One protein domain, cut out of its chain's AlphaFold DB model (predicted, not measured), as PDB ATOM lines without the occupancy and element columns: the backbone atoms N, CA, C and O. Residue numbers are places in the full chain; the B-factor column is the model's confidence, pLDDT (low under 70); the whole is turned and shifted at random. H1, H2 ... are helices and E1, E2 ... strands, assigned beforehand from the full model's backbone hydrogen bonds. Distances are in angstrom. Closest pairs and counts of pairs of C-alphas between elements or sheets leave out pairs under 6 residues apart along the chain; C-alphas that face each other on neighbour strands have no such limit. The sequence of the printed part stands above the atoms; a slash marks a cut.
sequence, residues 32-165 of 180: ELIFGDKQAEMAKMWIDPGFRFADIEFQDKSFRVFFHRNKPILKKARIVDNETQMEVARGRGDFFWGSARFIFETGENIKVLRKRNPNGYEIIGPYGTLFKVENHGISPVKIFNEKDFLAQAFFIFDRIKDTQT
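What this domain is: This is residues 32 to 165 of the 180 residues of an uncharacterized protein of Rhodonellum psychrophilum GCM71 = DSM 17998 (UniProt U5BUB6). A sheet of eight strands, E1 to E8, curls like part of a barrel round one helix, H1, and a smaller sheet of four strands, E9 to E12, covers another side of that helix. H1 is the core, its centre 2.5 A from the mean of the C-alphas, and the wrap of strands round it is not closed: the edge strands E1 and E12 are apart. The 134 printed residues hold twelve named strands in chain order, E1 to E12, and then H1; both sheets are antiparallel, with their strands in chain order, and the class is mixed, helices and strands. The whole is compact, with a radius of gyration of the C-alphas of 13.9 A, and rounded, spanning 41 by 34 by 32 A.

How they stand to each other: E1, residues 32 to 37, and E2, residues 40 to 47, form an antiparallel hairpin, with N 33 and O 45 within hydrogen-bond range at 2.8 A. E3, residues 53 to 58, E4, residues 61 to 67, E5, residues 77 to 81, E6, residues 87 to 92, E7, residues 101 to 104, and E8, residues 109 to 111, carry on this meander, each strand the antiparallel neighbour of the one before. Within hydrogen-bond range are, for instance, N 64 and O 80 of E4 and E5, 2.8 A, and N 102 and O 110 of E7 and E8, 2.9 A. This sheet is strongly twisted. E8 runs on into E9, residues 113 to 117, at 18 degrees across a break of 1 residue. E9, E10, residues 120 to 125, E11, residues 128 to 134, and E12, residues 137 to 139, form a second meander; N 123 and O 131 of E10 and E11 are 2.8 A apart. H1, residues 146 to 163, is on both sheets, two layers with each. The first sheet curls round it; the closest C-alphas of E4 and H1 are those of Val 65 and Phe 154, 6.6 A. H1 lies over E11 at a height over the sheet of 9.3 A and runs along the strands, at 16 degrees on the local plane; their closest C-alphas, of Leu 130 and Gln 152, are 5.2 A apart. In H1 every O i to N i+4 pair is within hydrogen-bond range.

Where its parts are: E1 begins at C-alpha 32, (57.539, -16.621, 37.784). E2 is 21.2 A long, E4 20.1 A and E10 16.9 A. H1 measures 25.7 A, from C-alpha 146 at (46.630, -2.725, 28.369) to C-alpha 163 at (52.961, -27.665, 27.672).

The domain as a whole: The C-alphas farthest apart, of Thr 84 and Pro 118, are 42.3 A apart. The printed part has no cut and no long link. Mean pLDDT of the printed part is 85.4; residues 36 to 41, 68 to 72 and 165 are under 70.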
ATOM      1  N   GLU A  32      57.438 -18.024  38.183       80.00
ATOM      2  CA  GLU A  32      57.539 -16.621  37.784       80.00
ATOM      3  C   GLU A  32      57.951 -16.502  36.314       80.00
ATOM      4  O   GLU A  32      58.841 -17.206  35.831       80.00
ATOM      5  N   LEU A  33      57.295 -15.592  35.600       78.00
ATOM      6  CA  LEU A  33      57.661 -15.162  34.259       78.00
ATOM      7  C   LEU A  33      57.807 -13.652  34.270       78.00
ATOM      8  O   LEU A  33      56.904 -12.940  34.707       78.00
ATOM      9  N   ILE A  34      58.915 -13.174  33.725       75.00
ATOM     10  CA  ILE A  34      59.194 -11.749  33.615       75.00
ATOM     11  C   ILE A  34      59.036 -11.362  32.149       75.00
ATOM     12  O   ILE A  34      59.655 -11.953  31.261       75.00
ATOM     13  N   PHE A  35      58.181 -10.381  31.897       73.00
ATOM     14  CA  PHE A  35      58.020  -9.746  30.600       73.00
ATOM     15  C   PHE A  35      58.673  -8.364  30.655       73.00
ATOM     16  O   PHE A  35      58.308  -7.533  31.481       73.00
ATOM     17  N   GLY A  36      59.634  -8.100  29.773       64.88
ATOM     18  CA  GLY A  36      60.325  -6.816  29.688       64.88
ATOM     19  C   GLY A  36      60.738  -6.498  28.256       64.88
ATOM     20  O   GLY A  36      60.948  -7.404  27.447       64.88
ATOM     21  N   ASP A  37      60.843  -5.209  27.947       57.38
ATOM     22  CA  ASP A  37      61.588  -4.751  26.771       57.38
ATOM     23  C   ASP A  37      63.079  -4.667  27.147       57.38
ATOM     24  O   ASP A  37      63.432  -4.667  28.327       57.38
ATOM     25  N   LYS A  38      63.979  -4.549  26.169       45.69
ATOM     26  CA  LYS A  38      65.444  -4.466  26.330       45.69
ATOM     27  C   LYS A  38      65.933  -3.360  27.286       45.69
ATOM     28  O   LYS A  38      67.135  -3.249  27.503       45.69
ATOM     29  N   GLN A  39      65.036  -2.526  27.804       46.91
ATOM     30  CA  GLN A  39      65.308  -1.354  28.631       46.91
ATOM     31  C   GLN A  39      64.625  -1.395  30.015       46.91
ATOM     32  O   GLN A  39      65.019  -0.602  30.864       46.91
ATOM     33  N   ALA A  40      63.653  -2.290  30.274       54.41
ATOM     34  CA  ALA A  40      62.979  -2.411  31.578       54.41
ATOM     35  C   ALA A  40      62.109  -3.679  31.711       54.41
ATOM     36  O   ALA A  40      61.554  -4.177  30.728       54.41
ATOM     37  N   GLU A  41      61.922  -4.146  32.951       61.25
ATOM     38  CA  GLU A  41      60.838  -5.069  33.315       61.25
ATOM     39  C   GLU A  41      59.491  -4.340  33.194       61.25
ATOM     40  O   GLU A  41      59.310  -3.263  33.754       61.25
ATOM     41  N   MET A  42      58.552  -4.916  32.445       73.25
ATOM     42  CA  MET A  42      57.237  -4.323  32.162       73.25
ATOM     43  C   MET A  42      56.108  -5.058  32.890       73.25
ATOM     44  O   MET A  42      55.094  -4.445  33.218       73.25
ATOM     45  N   ALA A  43      56.262  -6.364  33.121       81.94
ATOM     46  CA  ALA A  43      55.286  -7.176  33.830       81.94
ATOM     47  C   ALA A  43      55.906  -8.413  34.481       81.94
ATOM     48  O   ALA A  43      56.875  -8.986  33.976       81.94
ATOM     49  N   LYS A  44      55.268  -8.879  35.551       88.12
ATOM     50  CA  LYS A  44      55.557 -10.158  36.202       88.12
ATOM     51  C   LYS A  44      54.303 -11.007  36.218       88.12
ATOM     52  O   LYS A  44      53.214 -10.498  36.453       88.12
ATOM     53  N   MET A  45      54.446 -12.295  35.943       89.69
ATOM     54  CA  MET A  45      53.357 -13.260  36.016       89.69
ATOM     55  C   MET A  45      53.755 -14.405  36.936       89.69
ATOM     56  O   MET A  45      54.767 -15.059  36.704       89.69
ATOM     57  N   TRP A  46      52.921 -14.692  37.930       90.62
ATOM     58  CA  TRP A  46      53.077 -15.826  38.829       90.62
ATOM     59  C   TRP A  46      51.970 -16.838  38.601       90.62
ATOM     60  O   TRP A  46      50.792 -16.573  38.848       90.62
ATOM     61  N   ILE A  47      52.356 -18.025  38.157       87.88
ATOM     62  CA  ILE A  47      51.422 -19.098  37.843       87.88
ATOM     63  C   ILE A  47      51.190 -19.968  39.081       87.88
ATOM     64  O   ILE A  47      52.138 -20.427  39.725       87.88
ATOM     65  N   ASP A  48      49.915 -20.211  39.399       86.75
ATOM     66  CA  ASP A  48      49.512 -21.198  40.400       86.75
ATOM     67  C   ASP A  48      50.050 -22.583  39.997       86.75
ATOM     68  O   ASP A  48      49.796 -23.018  38.873       86.75
ATOM     69  N   PRO A  49      50.724 -23.318  40.896       79.50
ATOM     70  CA  PRO A  49      51.287 -24.642  40.603       79.50
ATOM     71  C   PRO A  49      50.262 -25.679  40.126       79.50
ATOM     72  O   PRO A  49      50.615 -26.618  39.420       79.50
ATOM     73  N   GLY A  50      48.983 -25.509  40.482       78.31
ATOM     74  CA  GLY A  50      47.871 -26.322  39.977       78.31
ATOM     75  C   GLY A  50      47.283 -25.833  38.650       78.31
ATOM     76  O   GLY A  50      46.241 -26.336  38.222       78.31
ATOM     77  N   PHE A  51      47.894 -24.827  38.018       81.25
ATOM     78  CA  PHE A  51      47.449 -24.159  36.791       81.25
ATOM     79  C   PHE A  51      45.979 -23.710  36.827       81.25
ATOM     80  O   PHE A  51      45.251 -23.776  35.819       81.25
ATOM     81  N   ARG A  52      45.519 -23.270  38.007       83.50
ATOM     82  CA  ARG A  52      44.148 -22.778  38.220       83.50
ATOM     83  C   ARG A  52      44.009 -21.310  37.828       83.50
ATOM     84  O   ARG A  52      42.998 -20.918  37.241       83.50
ATOM     85  N   PHE A  53      45.026 -20.516  38.140       88.94
ATOM     86  CA  PHE A  53      45.091 -19.093  37.836       88.94
ATOM     87  C   PHE A  53      46.541 -18.627  37.665       88.94
ATOM     88  O   PHE A  53      47.475 -19.350  38.010       88.94
ATOM     89  N   ALA A  54      46.707 -17.416  37.151       91.38
ATOM     90  CA  ALA A  54      47.969 -16.693  37.164       91.38
ATOM     91  C   ALA A  54      47.726 -15.269  37.671       91.38
ATOM     92  O   ALA A  54      46.772 -14.621  37.234       91.38
ATOM     93  N   ASP A  55      48.560 -14.815  38.599       93.06
ATOM     94  CA  ASP A  55      48.618 -13.420  39.039       93.06
ATOM     95  C   ASP A  55      49.559 -12.659  38.106       93.06
ATOM     96  O   ASP A  55      50.594 -13.195  37.720       93.06
ATOM     97  N   ILE A  56      49.203 -11.437  37.728       92.38
ATOM     98  CA  ILE A  56      49.979 -10.592  36.827       92.38
ATOM     99  C   ILE A  56      50.111  -9.219  37.464       92.38
ATOM    100  O   ILE A  56      49.103  -8.595  37.775       92.38
ATOM    101  N   GLU A  57      51.333  -8.729  37.586       90.50
ATOM    102  CA  GLU A  57      51.616  -7.324  37.861       90.50
ATOM    103  C   GLU A  57      52.085  -6.661  36.573       90.50
ATOM    104  O   GLU A  57      52.978  -7.169  35.893       90.50
ATOM    105  N   PHE A  58      51.457  -5.546  36.217       85.00
ATOM    106  CA  PHE A  58      51.814  -4.734  35.061       85.00
ATOM    107  C   PHE A  58      51.669  -3.268  35.438       85.00
ATOM    108  O   PHE A  58      50.564  -2.817  35.745       85.00
ATOM    109  N   GLN A  59      52.783  -2.534  35.394       83.12
ATOM    110  CA  GLN A  59      52.864  -1.184  35.961       83.12
ATOM    111  C   GLN A  59      52.409  -1.207  37.436       83.12
ATOM    112  O   GLN A  59      52.861  -2.067  38.185       83.12
ATOM    113  N   ASP A  60      51.494  -0.322  37.831       85.19
ATOM    114  CA  ASP A  60      50.947  -0.241  39.192       85.19
ATOM    115  C   ASP A  60      49.638  -1.033  39.364       85.19
ATOM    116  O   ASP A  60      48.898  -0.803  40.315       85.19
ATOM    117  N   LYS A  61      49.305  -1.935  38.430       89.38
ATOM    118  CA  LYS A  61      48.071  -2.732  38.483       89.38
ATOM    119  C   LYS A  61      48.367  -4.211  38.675       89.38
ATOM    120  O   LYS A  61      49.296  -4.764  38.079       89.38
ATOM    121  N   SER A  62      47.501  -4.870  39.441       93.31
ATOM    122  CA  SER A  62      47.548  -6.312  39.664       93.31
ATOM    123  C   SER A  62      46.270  -6.982  39.170       93.31
ATOM    124  O   SER A  62      45.158  -6.609  39.544       93.31
ATOM    125  N   PHE A  63      46.425  -8.012  38.345       94.81
ATOM    126  CA  PHE A  63      45.331  -8.768  37.751       94.81
ATOM    127  C   PHE A  63      45.465 -10.254  38.050       94.81
ATOM    128  O   PHE A  63      46.564 -10.781  38.206       94.81
ATOM    129  N   ARG A  64      44.345 -10.971  38.038       94.31
ATOM    130  CA  ARG A  64      44.334 -12.433  38.078       94.31
ATOM    131  C   ARG A  64      43.575 -13.008  36.899       94.31
ATOM    132  O   ARG A  64      42.389 -12.738  36.701       94.31
ATOM    133  N   VAL A  65      44.253 -13.871  36.151       92.94
ATOM    134  CA  VAL A  65      43.687 -14.614  35.024       92.94
ATOM    135  C   VAL A  65      43.280 -16.002  35.490       92.94
ATOM    136  O   VAL A  65      44.093 -16.780  35.979       92.94
ATOM    137  N   PHE A  66      42.011 -16.339  35.292       89.19
ATOM    138  CA  PHE A  66      41.434 -17.641  35.591       89.19
ATOM    139  C   PHE A  66      41.087 -18.407  34.318       89.19
ATOM    140  O   PHE A  66      40.485 -17.865  33.384       89.19
ATOM    141  N   PHE A  67      41.306 -19.721  34.363       77.06
ATOM    142  CA  PHE A  67      40.590 -20.667  33.514       77.06
ATOM    143  C   PHE A  67      39.406 -21.225  34.293       77.06
ATOM    144  O   PHE A  67      39.569 -22.087  35.161       77.06
ATOM    145  N   HIS A  68      38.185 -20.788  33.987       66.06
ATOM    146  CA  HIS A  68      37.009 -21.386  34.608       66.06
ATOM    147  C   HIS A  68      37.008 -22.911  34.344       66.06
ATOM    148  O   HIS A  68      37.104 -23.377  33.206       66.06
ATOM    149  N   ARG A  69      36.907 -23.719  35.409       61.03
ATOM    150  CA  ARG A  69      36.887 -25.199  35.366       61.03
ATOM    151  C   ARG A  69      38.177 -25.869  34.857       61.03
ATOM    152  O   ARG A  69      38.074 -26.905  34.202       61.03
ATOM    153  N   ASN A  70      39.354 -25.287  35.097       61.47
ATOM    154  CA  ASN A  70      40.663 -25.850  34.725       61.47
ATOM    155  C   ASN A  70      40.835 -26.208  33.234       61.47
ATOM    156  O   ASN A  70      41.803 -26.884  32.901       61.47
ATOM    157  N   LYS A  71      39.968 -25.747  32.318       63.81
ATOM    158  CA  LYS A  71      40.105 -26.053  30.882       63.81
ATOM    159  C   LYS A  71      40.730 -24.868  30.125       63.81
ATOM    160  O   LYS A  71      40.191 -23.770  30.274       63.81
ATOM    161  N   PRO A  72      41.767 -25.095  29.298       65.31
ATOM    162  CA  PRO A  72      42.449 -24.080  28.484       65.31
ATOM    163  C   PRO A  72      41.583 -23.674  27.279       65.31
ATOM    164  O   PRO A  72      41.773 -24.102  26.145       65.31
ATOM    165  N   ILE A  73      40.475 -22.970  27.533       77.25
ATOM    166  CA  ILE A  73      39.545 -22.553  26.475       77.25
ATOM    167  C   ILE A  73      39.170 -21.096  26.691       77.25
ATOM    168  O   ILE A  73      38.641 -20.751  27.746       77.25
ATOM    169  N   LEU A  74      39.328 -20.273  25.649       82.31
ATOM    170  CA  LEU A  74      39.001 -18.845  25.673       82.31
ATOM    171  C   LEU A  74      37.619 -18.548  26.272       82.31
ATOM    172  O   LEU A  74      37.497 -17.667  27.108       82.31
ATOM    173  N   LYS A  75      36.574 -19.314  25.931       81.56
ATOM    174  CA  LYS A  75      35.208 -19.129  26.479       81.56
ATOM    175  C   LYS A  75      35.096 -19.237  28.008       81.56
ATOM    176  O   LYS A  75      34.028 -19.007  28.567       81.56
ATOM    177  N   LYS A  76      36.164 -19.686  28.662       82.00
ATOM    178  CA  LYS A  76      36.294 -19.854  30.106       82.00
ATOM    179  C   LYS A  76      37.336 -18.916  30.715       82.00
ATOM    180  O   LYS A  76      37.553 -18.990  31.919       82.00
ATOM    181  N   ALA A  77      37.960 -18.062  29.908       88.94
ATOM    182  CA  ALA A  77      38.851 -17.019  30.379       88.94
ATOM    183  C   ALA A  77      38.060 -16.006  31.207       88.94
ATOM    184  O   ALA A  77      37.021 -15.511  30.757       88.94
ATOM    185  N   ARG A  78      38.567 -15.686  32.392       92.81
ATOM    186  CA  ARG A  78      38.088 -14.578  33.216       92.81
ATOM    187  C   ARG A  78      39.294 -13.852  33.786       92.81
ATOM    188  O   ARG A  78      40.190 -14.510  34.299       92.81
ATOM    189  N   ILE A  79      39.295 -12.533  33.710       94.00
ATOM    190  CA  ILE A  79      40.335 -11.669  34.256       94.00
ATOM    191  C   ILE A  79      39.668 -10.775  35.290       94.00
ATOM    192  O   ILE A  79      38.626 -10.180  35.012       94.00
ATOM    193  N   VAL A  80      40.246 -10.727  36.482       94.81
ATOM    194  CA  VAL A  80      39.797  -9.842  37.557       94.81
ATOM    195  C   VAL A  80      40.925  -8.911  37.956       94.81
ATOM    196  O   VAL A  80      42.096  -9.276  37.846       94.81
ATOM    197  N   ASP A  81      40.560  -7.735  38.424       94.50
ATOM    198  CA  ASP A  81      41.463  -6.834  39.126       94.50
ATOM    199  C   ASP A  81      41.629  -7.329  40.574       94.50
ATOM    200  O   ASP A  81      40.647  -7.676  41.238       94.50
ATOM    201  N   ASN A  82      42.871  -7.451  41.048       93.38
ATOM    202  CA  ASN A  82      43.162  -7.990  42.379       93.38
ATOM    203  C   ASN A  82      42.880  -6.991  43.510       93.38
ATOM    204  O   ASN A  82      42.685  -7.421  44.647       93.38
ATOM    205  N   GLU A  83      42.827  -5.692  43.234       93.38
ATOM    206  CA  GLU A  83      42.515  -4.674  44.238       93.38
ATOM    207  C   GLU A  83      41.006  -4.578  44.446       93.38
ATOM    208  O   GLU A  83      40.506  -4.685  45.566       93.38
ATOM    209  N   THR A  84      40.260  -4.435  43.351       94.31
ATOM    210  CA  THR A  84      38.804  -4.232  43.397       94.31
ATOM    211  C   THR A  84      38.012  -5.536  43.426       94.31
ATOM    212  O   THR A  84      36.825  -5.525  43.749       94.31
ATOM    213  N   GLN A  85      38.644  -6.663  43.080       93.19
ATOM    214  CA  GLN A  85      38.003  -7.973  42.894       93.19
ATOM    215  C   GLN A  85      36.936  -7.998  41.781       93.19
ATOM    216  O   GLN A  85      36.180  -8.970  41.659       93.19
ATOM    217  N   MET A  86      36.880  -6.960  40.945       94.56
ATOM    218  CA  MET A  86      35.915  -6.837  39.854       94.56
ATOM    219  C   MET A  86      36.387  -7.584  38.602       94.56
ATOM    220  O   MET A  86      37.579  -7.682  38.313       94.56
ATOM    221  N   GLU A  87      35.438  -8.137  37.838       94.62
ATOM    222  CA  GLU A  87      35.724  -8.761  36.542       94.62
ATOM    223  C   GLU A  87      35.991  -7.681  35.489       94.62
ATOM    224  O   GLU A  87      35.057  -7.058  34.994       94.62
ATOM    225  N   VAL A  88      37.260  -7.515  35.109       95.06
ATOM    226  CA  VAL A  88      37.687  -6.525  34.107       95.06
ATOM    227  C   VAL A  88      37.578  -7.050  32.679       95.06
ATOM    228  O   VAL A  88      37.403  -6.273  31.737       95.06
ATOM    229  N   ALA A  89      37.672  -8.373  32.492       94.69
ATOM    230  CA  ALA A  89      37.498  -8.996  31.186       94.69
ATOM    231  C   ALA A  89      37.059 -10.461  31.269       94.69
ATOM    232  O   ALA A  89      37.388 -11.201  32.197       94.69
ATOM    233  N   ARG A  90      36.385 -10.932  30.220       94.06
ATOM    234  CA  ARG A  90      36.027 -12.344  30.037       94.06
ATOM    235  C   ARG A  90      36.146 -12.770  28.587       94.06
ATOM    236  O   ARG A  90      35.816 -12.014  27.674       94.06
ATOM    237  N   GLY A  91      36.537 -14.014  28.358       92.94
ATOM    238  CA  GLY A  91      36.524 -14.594  27.021       92.94
ATOM    239  C   GLY A  91      35.145 -15.144  26.648       92.94
ATOM    240  O   GLY A  91      34.417 -15.708  27.474       92.94
ATOM    241  N   ARG A  92      34.766 -14.988  25.380       91.56
ATOM    242  CA  ARG A  92      33.546 -15.549  24.782       91.56
ATOM    243  C   ARG A  92      33.806 -16.050  23.365       91.56
ATOM    244  O   ARG A  92      34.745 -15.631  22.697       91.56
ATOM    245  N   GLY A  93      32.903 -16.908  22.896       87.62
ATOM    246  CA  GLY A  93      32.921 -17.437  21.536       87.62
ATOM    247  C   GLY A  93      33.918 -18.572  21.334       87.62
ATOM    248  O   GLY A  93      34.496 -19.104  22.285       87.62
ATOM    249  N   ASP A  94      34.071 -18.956  20.073       84.50
ATOM    250  CA  ASP A  94      34.940 -20.046  19.642       84.50
ATOM    251  C   ASP A  94      35.761 -19.610  18.426       84.50
ATOM    252  O   ASP A  94      35.273 -18.866  17.568       84.50
ATOM    253  N   PHE A  95      37.004 -20.086  18.356       83.62
ATOM    254  CA  PHE A  95      37.881 -19.853  17.213       83.62
ATOM    255  C   PHE A  95      37.353 -20.543  15.957       83.62
ATOM    256  O   PHE A  95      37.481 -19.983  14.873       83.62
ATOM    257  N   PHE A  96      36.728 -21.719  16.097       79.81
ATOM    258  CA  PHE A  96      36.196 -22.483  14.968       79.81
ATOM    259  C   PHE A  96      35.124 -21.704  14.195       79.81
ATOM    260  O   PHE A  96      35.108 -21.707  12.971       79.81
ATOM    261  N   TRP A  97      34.278 -20.965  14.915       79.50
ATOM    262  CA  TRP A  97      33.219 -20.136  14.334       79.50
ATOM    263  C   TRP A  97      33.646 -18.677  14.109       79.50
ATOM    264  O   TRP A  97      32.792 -17.824  13.882       79.50
ATOM    265  N   GLY A  98      34.937 -18.348  14.265       80.94
ATOM    266  CA  GLY A  98      35.451 -16.979  14.117       80.94
ATOM    267  C   GLY A  98      34.822 -15.950  15.071       80.94
ATOM    268  O   GLY A  98      34.856 -14.751  14.807       80.94
ATOM    269  N   SER A  99      34.213 -16.403  16.172       88.25
ATOM    270  CA  SER A  99      33.449 -15.563  17.110       88.25
ATOM    271  C   SER A  99      34.189 -15.286  18.422       88.25
ATOM    272  O   SER A  99      33.640 -14.630  19.318       88.25
ATOM    273  N   ALA A 100      35.411 -15.813  18.533       92.50
ATOM    274  CA  ALA A 100      36.305 -15.673  19.666       92.50
ATOM    275  C   ALA A 100      36.628 -14.198  19.948       92.50
ATOM    276  O   ALA A 100      37.037 -13.443  19.063       92.50
ATOM    277  N   ARG A 101      36.405 -13.776  21.194       94.69
ATOM    278  CA  ARG A 101      36.617 -12.395  21.639       94.69
ATOM    279  C   ARG A 101      36.799 -12.296  23.148       94.69
ATOM    280  O   ARG A 101      36.248 -13.115  23.886       94.69
ATOM    281  N   PHE A 102      37.489 -11.254  23.586       94.62
ATOM    282  CA  PHE A 102      37.413 -10.753  24.955       94.62
ATOM    283  C   PHE A 102      36.371  -9.644  25.043       94.62
ATOM    284  O   PHE A 102      36.284  -8.809  24.146       94.62
ATOM    285  N   ILE A 103      35.583  -9.664  26.112       94.81
ATOM    286  CA  ILE A 103      34.627  -8.619  26.478       94.81
ATOM    287  C   ILE A 103      35.168  -7.964  27.741       94.81
ATOM    288  O   ILE A 103      35.376  -8.674  28.726       94.81
ATOM    289  N   PHE A 104      35.403  -6.658  27.699       94.44
ATOM    290  CA  PHE A 104      35.897  -5.881  28.834       94.44
ATOM    291  C   PHE A 104      34.743  -5.259  29.623       94.44
ATOM    292  O   PHE A 104      33.646  -5.090  29.088       94.44
ATOM    293  N   GLU A 105      34.992  -4.881  30.874       92.69
ATOM    294  CA  GLU A 105      34.012  -4.229  31.762       92.69
ATOM    295  C   GLU A 105      33.375  -2.967  31.155       92.69
ATOM    296  O   GLU A 105      32.204  -2.679  31.377       92.69
ATOM    297  N   THR A 106      34.118  -2.268  30.292       91.19
ATOM    298  CA  THR A 106      33.663  -1.089  29.533       91.19
ATOM    299  C   THR A 106      32.665  -1.416  28.415       91.19
ATOM    300  O   THR A 106      32.145  -0.513  27.767       91.19
ATOM    301  N   GLY A 107      32.416  -2.698  28.135       89.12
ATOM    302  CA  GLY A 107      31.617  -3.170  27.001       89.12
ATOM    303  C   GLY A 107      32.400  -3.298  25.689       89.12
ATOM    304  O   GLY A 107      31.866  -3.819  24.704       89.12
ATOM    305  N   GLU A 108      33.668  -2.877  25.659       90.81
ATOM    306  CA  GLU A 108      34.528  -3.037  24.488       90.81
ATOM    307  C   GLU A 108      34.818  -4.518  24.209       90.81
ATOM    308  O   GLU A 108      35.044  -5.318  25.122       90.81
ATOM    309  N   ASN A 109      34.829  -4.878  22.923       91.50
ATOM    310  CA  ASN A 109      35.076  -6.240  22.473       91.50
ATOM    311  C   ASN A 109      36.333  -6.319  21.610       91.50
ATOM    312  O   ASN A 109      36.363  -5.782  20.504       91.50
ATOM    313  N   ILE A 110      37.313  -7.100  22.057       91.50
ATOM    314  CA  ILE A 110      38.502  -7.431  21.270       91.50
ATOM    315  C   ILE A 110      38.271  -8.779  20.604       91.50
ATOM    316  O   ILE A 110      38.314  -9.822  21.258       91.50
ATOM    317  N   LYS A 111      38.004  -8.770  19.296       93.44
ATOM    318  CA  LYS A 111      37.955 -10.006  18.507       93.44
ATOM    319  C   LYS A 111      39.356 -10.588  18.388       93.44
ATOM    320  O   LYS A 111      40.309  -9.860  18.129       93.44
ATOM    321  N   VAL A 112      39.450 -11.903  18.542       94.06
ATOM    322  CA  VAL A 112      40.702 -12.642  18.402       94.06
ATOM    323  C   VAL A 112      40.532 -13.763  17.391       94.06
ATOM    324  O   VAL A 112      39.549 -14.505  17.407       94.06
ATOM    325  N   LEU A 113      41.499 -13.891  16.493       93.12
ATOM    326  CA  LEU A 113      41.514 -14.897  15.437       93.12
ATOM    327  C   LEU A 113      42.730 -15.793  15.616       93.12
ATOM    328  O   LEU A 113      43.815 -15.307  15.910       93.12
ATOM    329  N   ARG A 114      42.561 -17.102  15.414       92.75
ATOM    330  CA  ARG A 114      43.676 -18.054  15.436       92.75
ATOM    331  C   ARG A 114      44.040 -18.440  14.008       92.75
ATOM    332  O   ARG A 114      43.243 -19.086  13.329       92.75
ATOM    333  N   LYS A 115      45.255 -18.105  13.581       93.31
ATOM    334  CA  LYS A 115      45.819 -18.512  12.289       93.31
ATOM    335  C   LYS A 115      46.862 -19.600  12.519       93.31
ATOM    336  O   LYS A 115      47.851 -19.368  13.199       93.31
ATOM    337  N   ARG A 116      46.633 -20.801  11.984       92.06
ATOM    338  CA  ARG A 116      47.570 -21.931  12.102       92.06
ATOM    339  C   ARG A 116      48.567 -21.928  10.946       92.06
ATOM    340  O   ARG A 116      48.219 -21.525   9.838       92.06
ATOM    341  N   ASN A 117      49.776 -22.410  11.199       90.19
ATOM    342  CA  ASN A 117      50.794 -22.686  10.190       90.19
ATOM    343  C   ASN A 117      51.499 -24.025  10.531       90.19
ATOM    344  O   ASN A 117      51.271 -24.560  11.617       90.19
ATOM    345  N   PRO A 118      52.309 -24.610   9.628       89.88
ATOM    346  CA  PRO A 118      52.941 -25.913   9.878       89.88
ATOM    347  C   PRO A 118      53.812 -25.964  11.142       89.88
ATOM    348  O   PRO A 118      53.931 -27.015  11.761       89.88
ATOM    349  N   ASN A 119      54.366 -24.820  11.553       87.62
ATOM    350  CA  ASN A 119      55.338 -24.725  12.641       87.62
ATOM    351  C   ASN A 119      54.753 -24.094  13.920       87.62
ATOM    352  O   ASN A 119      55.506 -23.766  14.839       87.62
ATOM    353  N   GLY A 120      53.429 -23.903  13.997       90.06
ATOM    354  CA  GLY A 120      52.776 -23.232  15.117       90.06
ATOM    355  C   GLY A 120      51.496 -22.475  14.755       90.06
ATOM    356  O   GLY A 120      50.663 -22.929  13.965       90.06
ATOM    357  N   TYR A 121      51.271 -21.342  15.421       92.75
ATOM    358  CA  TYR A 121      50.082 -20.518  15.209       92.75
ATOM    359  C   TYR A 121      50.248 -19.098  15.746       92.75
ATOM    360  O   TYR A 121      51.063 -18.826  16.623       92.75
ATOM    361  N   GLU A 122      49.398 -18.208  15.255       94.25
ATOM    362  CA  GLU A 122      49.271 -16.830  15.707       94.25
ATOM    363  C   GLU A 122      47.869 -16.594  16.260       94.25
ATOM    364  O   GLU A 122      46.878 -17.108  15.726       94.25
ATOM    365  N   ILE A 123      47.788 -15.801  17.323       93.81
ATOM    366  CA  ILE A 123      46.566 -15.131  17.739       93.81
ATOM    367  C   ILE A 123      46.652 -13.678  17.292       93.81
ATOM    368  O   ILE A 123      47.564 -12.950  17.679       93.81
ATOM    369  N   ILE A 124      45.684 -13.270  16.483       93.69
ATOM    370  CA  ILE A 124      45.610 -11.951  15.867       93.69
ATOM    371  C   ILE A 124      44.468 -11.187  16.532       93.69
ATOM    372  O   ILE A 124      43.335 -11.674  16.566       93.69
ATOM    373  N   GLY A 125      44.787 -10.019  17.078       92.19
ATOM    374  CA  GLY A 125      43.849  -9.042  17.615       92.19
ATOM    375  C   GLY A 125      43.617  -7.871  16.652       92.19
ATOM    376  O   GLY A 125      44.076  -7.900  15.508       92.19
ATOM    377  N   PRO A 126      42.917  -6.819  17.102       90.19
ATOM    378  CA  PRO A 126      42.562  -5.666  16.275       90.19
ATOM    379  C   PRO A 126      43.774  -4.830  15.847       90.19
ATOM    380  O   PRO A 126      43.765  -4.277  14.753       90.19
ATOM    381  N   TYR A 127      44.818  -4.763  16.679       89.06
ATOM    382  CA  TYR A 127      46.008  -3.940  16.429       89.06
ATOM    383  C   TYR A 127      47.220  -4.742  15.930       89.06
ATOM    384  O   TYR A 127      48.268  -4.167  15.649       89.06
ATOM    385  N   GLY A 128      47.090  -6.065  15.788       89.56
ATOM    386  CA  GLY A 128      48.163  -6.940  15.319       89.56
ATOM    387  C   GLY A 128      48.218  -8.274  16.058       89.56
ATOM    388  O   GLY A 128      47.241  -8.724  16.656       89.56
ATOM    389  N   THR A 129      49.371  -8.937  15.991       91.88
ATOM    390  CA  THR A 129      49.591 -10.231  16.645       91.88
ATOM    391  C   THR A 129      49.682 -10.060  18.160       91.88
ATOM    392  O   THR A 129      50.574  -9.379  18.653       91.88
ATOM    393  N   LEU A 130      48.786 -10.724  18.890       91.31
ATOM    394  CA  LEU A 130      48.748 -10.741  20.357       91.31
ATOM    395  C   LEU A 130      49.557 -11.891  20.950       91.31
ATOM    396  O   LEU A 130      50.001 -11.822  22.088       91.31
ATOM    397  N   PHE A 131      49.717 -12.983  20.205       91.69
ATOM    398  CA  PHE A 131      50.469 -14.145  20.657       91.69
ATOM    399  C   PHE A 131      50.939 -14.957  19.460       91.69
ATOM    400  O   PHE A 131      50.205 -15.099  18.479       91.69
ATOM    401  N   LYS A 132      52.148 -15.507  19.532       91.38
ATOM    402  CA  LYS A 132      52.728 -16.278  18.439       91.38
ATOM    403  C   LYS A 132      53.519 -17.454  18.980       91.38
ATOM    404  O   LYS A 132      54.331 -17.299  19.887       91.38
ATOM    405  N   VAL A 133      53.271 -18.619  18.397       88.88
ATOM    406  CA  VAL A 133      54.037 -19.839  18.627       88.88
ATOM    407  C   VAL A 133      54.725 -20.213  17.329       88.88
ATOM    408  O   VAL A 133      54.055 -20.371  16.308       88.88
ATOM    409  N   GLU A 134      56.040 -20.386  17.387       87.31
ATOM    410  CA  GLU A 134      56.866 -20.884  16.286       87.31
ATOM    411  C   GLU A 134      57.856 -21.914  16.814       87.31
ATOM    412  O   GLU A 134      58.516 -21.688  17.827       87.31
ATOM    413  N   ASN A 135      57.966 -23.051  16.124       84.50
ATOM    414  CA  ASN A 135      58.905 -24.126  16.458       84.50
ATOM    415  C   ASN A 135      58.816 -24.533  17.942       84.50
ATOM    416  O   ASN A 135      59.823 -24.682  18.625       84.50
ATOM    417  N   HIS A 136      57.585 -24.675  18.443       74.56
ATOM    418  CA  HIS A 136      57.233 -24.990  19.836       74.56
ATOM    419  C   HIS A 136      57.514 -23.902  20.888       74.56
ATOM    420  O   HIS A 136      56.984 -24.028  21.998       74.56
ATOM    421  N   GLY A 137      58.236 -22.831  20.546       79.06
ATOM    422  CA  GLY A 137      58.518 -21.689  21.418       79.06
ATOM    423  C   GLY A 137      57.473 -20.573  21.331       79.06
ATOM    424  O   GLY A 137      56.725 -20.480  20.359       79.06
ATOM    425  N   ILE A 138      57.421 -19.725  22.362       85.19
ATOM    426  CA  ILE A 138      56.651 -18.472  22.347       85.19
ATOM    427  C   ILE A 138      57.532 -17.392  21.713       85.19
ATOM    428  O   ILE A 138      58.618 -17.112  22.220       85.19
ATOM    429  N   SER A 139      57.067 -16.784  20.624       82.38
ATOM    430  CA  SER A 139      57.768 -15.675  19.969       82.38
ATOM    431  C   SER A 139      57.372 -14.338  20.612       82.38
ATOM    432  O   SER A 139      56.199 -14.152  20.958       82.38
ATOM    433  N   PRO A 140      58.306 -13.378  20.748       76.38
ATOM    434  CA  PRO A 140      57.991 -12.052  21.263       76.38
ATOM    435  C   PRO A 140      57.058 -11.313  20.300       76.38
ATOM    436  O   PRO A 140      57.223 -11.369  19.079       76.38
ATOM    437  N   VAL A 141      56.083 -10.596  20.854       81.69
ATOM    438  CA  VAL A 141      55.149  -9.755  20.097       81.69
ATOM    439  C   VAL A 141      54.991  -8.408  20.792       81.69
ATOM    440  O   VAL A 141      55.143  -8.305  22.011       81.69
ATOM    441  N   LYS A 142      54.722  -7.368  20.003       80.06
ATOM    442  CA  LYS A 142      54.580  -6.002  20.502       80.06
ATOM    443  C   LYS A 142      53.215  -5.816  21.166       80.06
ATOM    444  O   LYS A 142      52.197  -6.183  20.591       80.06
ATOM    445  N   ILE A 143      53.213  -5.181  22.333       79.38
ATOM    446  CA  ILE A 143      52.002  -4.730  23.021       79.38
ATOM    447  C   ILE A 143      51.688  -3.305  22.578       79.38
ATOM    448  O   ILE A 143      52.579  -2.453  22.550       79.38
ATOM    449  N   PHE A 144      50.423  -3.037  22.260       79.56
ATOM    450  CA  PHE A 144      49.966  -1.698  21.882       79.56
ATOM    451  C   PHE A 144      49.171  -0.999  22.988       79.56
ATOM    452  O   PHE A 144      49.176   0.226  23.050       79.56
ATOM    453  N   ASN A 145      48.489  -1.752  23.855       85.44
ATOM    454  CA  ASN A 145      47.691  -1.221  24.961       85.44
ATOM    455  C   ASN A 145      47.496  -2.274  26.077       85.44
ATOM    456  O   ASN A 145      47.838  -3.444  25.908       85.44
ATOM    457  N   GLU A 146      46.912  -1.861  27.207       87.38
ATOM    458  CA  GLU A 146      46.630  -2.725  28.369       87.38
ATOM    459  C   GLU A 146      45.737  -3.927  28.021       87.38
ATOM    460  O   GLU A 146      45.961  -5.038  28.491       87.38
ATOM    461  N   LYS A 147      44.737  -3.744  27.157       90.12
ATOM    462  CA  LYS A 147      43.788  -4.805  26.793       90.12
ATOM    463  C   LYS A 147      44.447  -5.890  25.942       90.12
ATOM    464  O   LYS A 147      44.199  -7.077  26.159       90.12
ATOM    465  N   ASP A 148      45.313  -5.484  25.018       88.50
ATOM    466  CA  ASP A 148      46.154  -6.380  24.228       88.50
ATOM    467  C   ASP A 148      47.111  -7.159  25.134       88.50
ATOM    468  O   ASP A 148      47.252  -8.369  24.965       88.50
ATOM    469  N   PHE A 149      47.704  -6.492  26.132       88.88
ATOM    470  CA  PHE A 149      48.541  -7.143  27.139       88.88
ATOM    471  C   PHE A 149      47.766  -8.197  27.939       88.88
ATOM    472  O   PHE A 149      48.211  -9.338  28.039       88.88
ATOM    473  N   LEU A 150      46.580  -7.865  28.455       91.00
ATOM    474  CA  LEU A 150      45.752  -8.813  29.209       91.00
ATOM    475  C   LEU A 150      45.336 -10.020  28.354       91.00
ATOM    476  O   LEU A 150      45.366 -11.163  28.820       91.00
ATOM    477  N   ALA A 151      44.989  -9.786  27.087       91.25
ATOM    478  CA  ALA A 151      44.694 -10.858  26.142       91.25
ATOM    479  C   ALA A 151      45.935 -11.725  25.859       91.25
ATOM    480  O   ALA A 151      45.840 -12.953  25.876       91.25
ATOM    481  N   GLN A 152      47.100 -11.114  25.637       90.25
ATOM    482  CA  GLN A 152      48.371 -11.815  25.445       90.25
ATOM    483  C   GLN A 152      48.734 -12.672  26.661       90.25
ATOM    484  O   GLN A 152      49.074 -13.846  26.505       90.25
ATOM    485  N   ALA A 153      48.639 -12.108  27.864       89.81
ATOM    486  CA  ALA A 153      48.973 -12.785  29.107       89.81
ATOM    487  C   ALA A 153      48.125 -14.049  29.310       89.81
ATOM    488  O   ALA A 153      48.650 -15.095  29.700       89.81
ATOM    489  N   PHE A 154      46.841 -13.998  28.942       91.56
ATOM    490  CA  PHE A 154      45.998 -15.188  28.898       91.56
ATOM    491  C   PHE A 154      46.567 -16.274  27.972       91.56
ATOM    492  O   PHE A 154      46.643 -17.427  28.385       91.56
ATOM    493  N   PHE A 155      46.986 -15.940  26.748       90.94
ATOM    494  CA  PHE A 155      47.517 -16.936  25.806       90.94
ATOM    495  C   PHE A 155      48.882 -17.497  26.216       90.94
ATOM    496  O   PHE A 155      49.149 -18.675  25.972       90.94
ATOM    497  N   ILE A 156      49.723 -16.692  26.868       89.38
ATOM    498  CA  ILE A 156      50.969 -17.171  27.481       89.38
ATOM    499  C   ILE A 156      50.640 -18.213  28.551       89.38
ATOM    500  O   ILE A 156      51.176 -19.323  28.519       89.38
ATOM    501  N   PHE A 157      49.716 -17.885  29.455       88.50
ATOM    502  CA  PHE A 157      49.306 -18.798  30.514       88.50
ATOM    503  C   PHE A 157      48.657 -20.080  29.955       88.50
ATOM    504  O   PHE A 157      48.995 -21.178  30.395       88.50
ATOM    505  N   ASP A 158      47.797 -19.959  28.936       87.62
ATOM    506  CA  ASP A 158      47.181 -21.078  28.199       87.62
ATOM    507  C   ASP A 158      48.247 -22.025  27.642       87.62
ATOM    508  O   ASP A 158      48.206 -23.236  27.860       87.62
ATOM    509  N   ARG A 159      49.271 -21.462  26.993       86.69
ATOM    510  CA  ARG A 159      50.359 -22.238  26.399       86.69
ATOM    511  C   ARG A 159      51.206 -22.956  27.443       86.69
ATOM    512  O   ARG A 159      51.583 -24.105  27.216       86.69
ATOM    513  N   ILE A 160      51.536 -22.296  28.549       84.38
ATOM    514  CA  ILE A 160      52.339 -22.907  29.616       84.38
ATOM    515  C   ILE A 160      51.583 -24.079  30.220       84.38
ATOM    516  O   ILE A 160      52.121 -25.178  30.301       84.38
ATOM    517  N   LYS A 161      50.304 -23.881  30.522       81.94
ATOM    518  CA  LYS A 161      49.432 -24.943  31.008       81.94
ATOM    519  C   LYS A 161      49.320 -26.127  30.042       81.94
ATOM    520  O   LYS A 161      49.291 -27.268  30.487       81.94
ATOM    521  N   ASP A 162      49.252 -25.872  28.737       80.81
ATOM    522  CA  ASP A 162      49.173 -26.929  27.720       80.81
ATOM    523  C   ASP A 162      50.490 -27.698  27.534       80.81
ATOM    524  O   ASP A 162      50.490 -28.810  27.005       80.81
ATOM    525  N   THR A 163      51.621 -27.097  27.904       79.25
ATOM    526  CA  THR A 163      52.961 -27.665  27.672       79.25
ATOM    527  C   THR A 163      53.614 -28.221  28.926       79.25
ATOM    528  O   THR A 163      54.559 -28.999  28.810       79.25
ATOM    529  N   GLN A 164      53.124 -27.851  30.107       77.00
ATOM    530  CA  GLN A 164      53.697 -28.242  31.385       77.00
ATOM    531  C   GLN A 164      52.704 -29.067  32.201       77.00
ATOM    532  O   GLN A 164      51.521 -28.748  32.307       77.00
ATOM    533  N   THR A 165      53.197 -30.140  32.812       64.62
ATOM    534  CA  THR A 165      52.441 -30.925  33.792       64.62
ATOM    535  C   THR A 165      52.624 -30.340  35.193       64.62
ATOM    536  O   THR A 165      53.755 -29.991  35.538       64.62
TER     537      THR A 165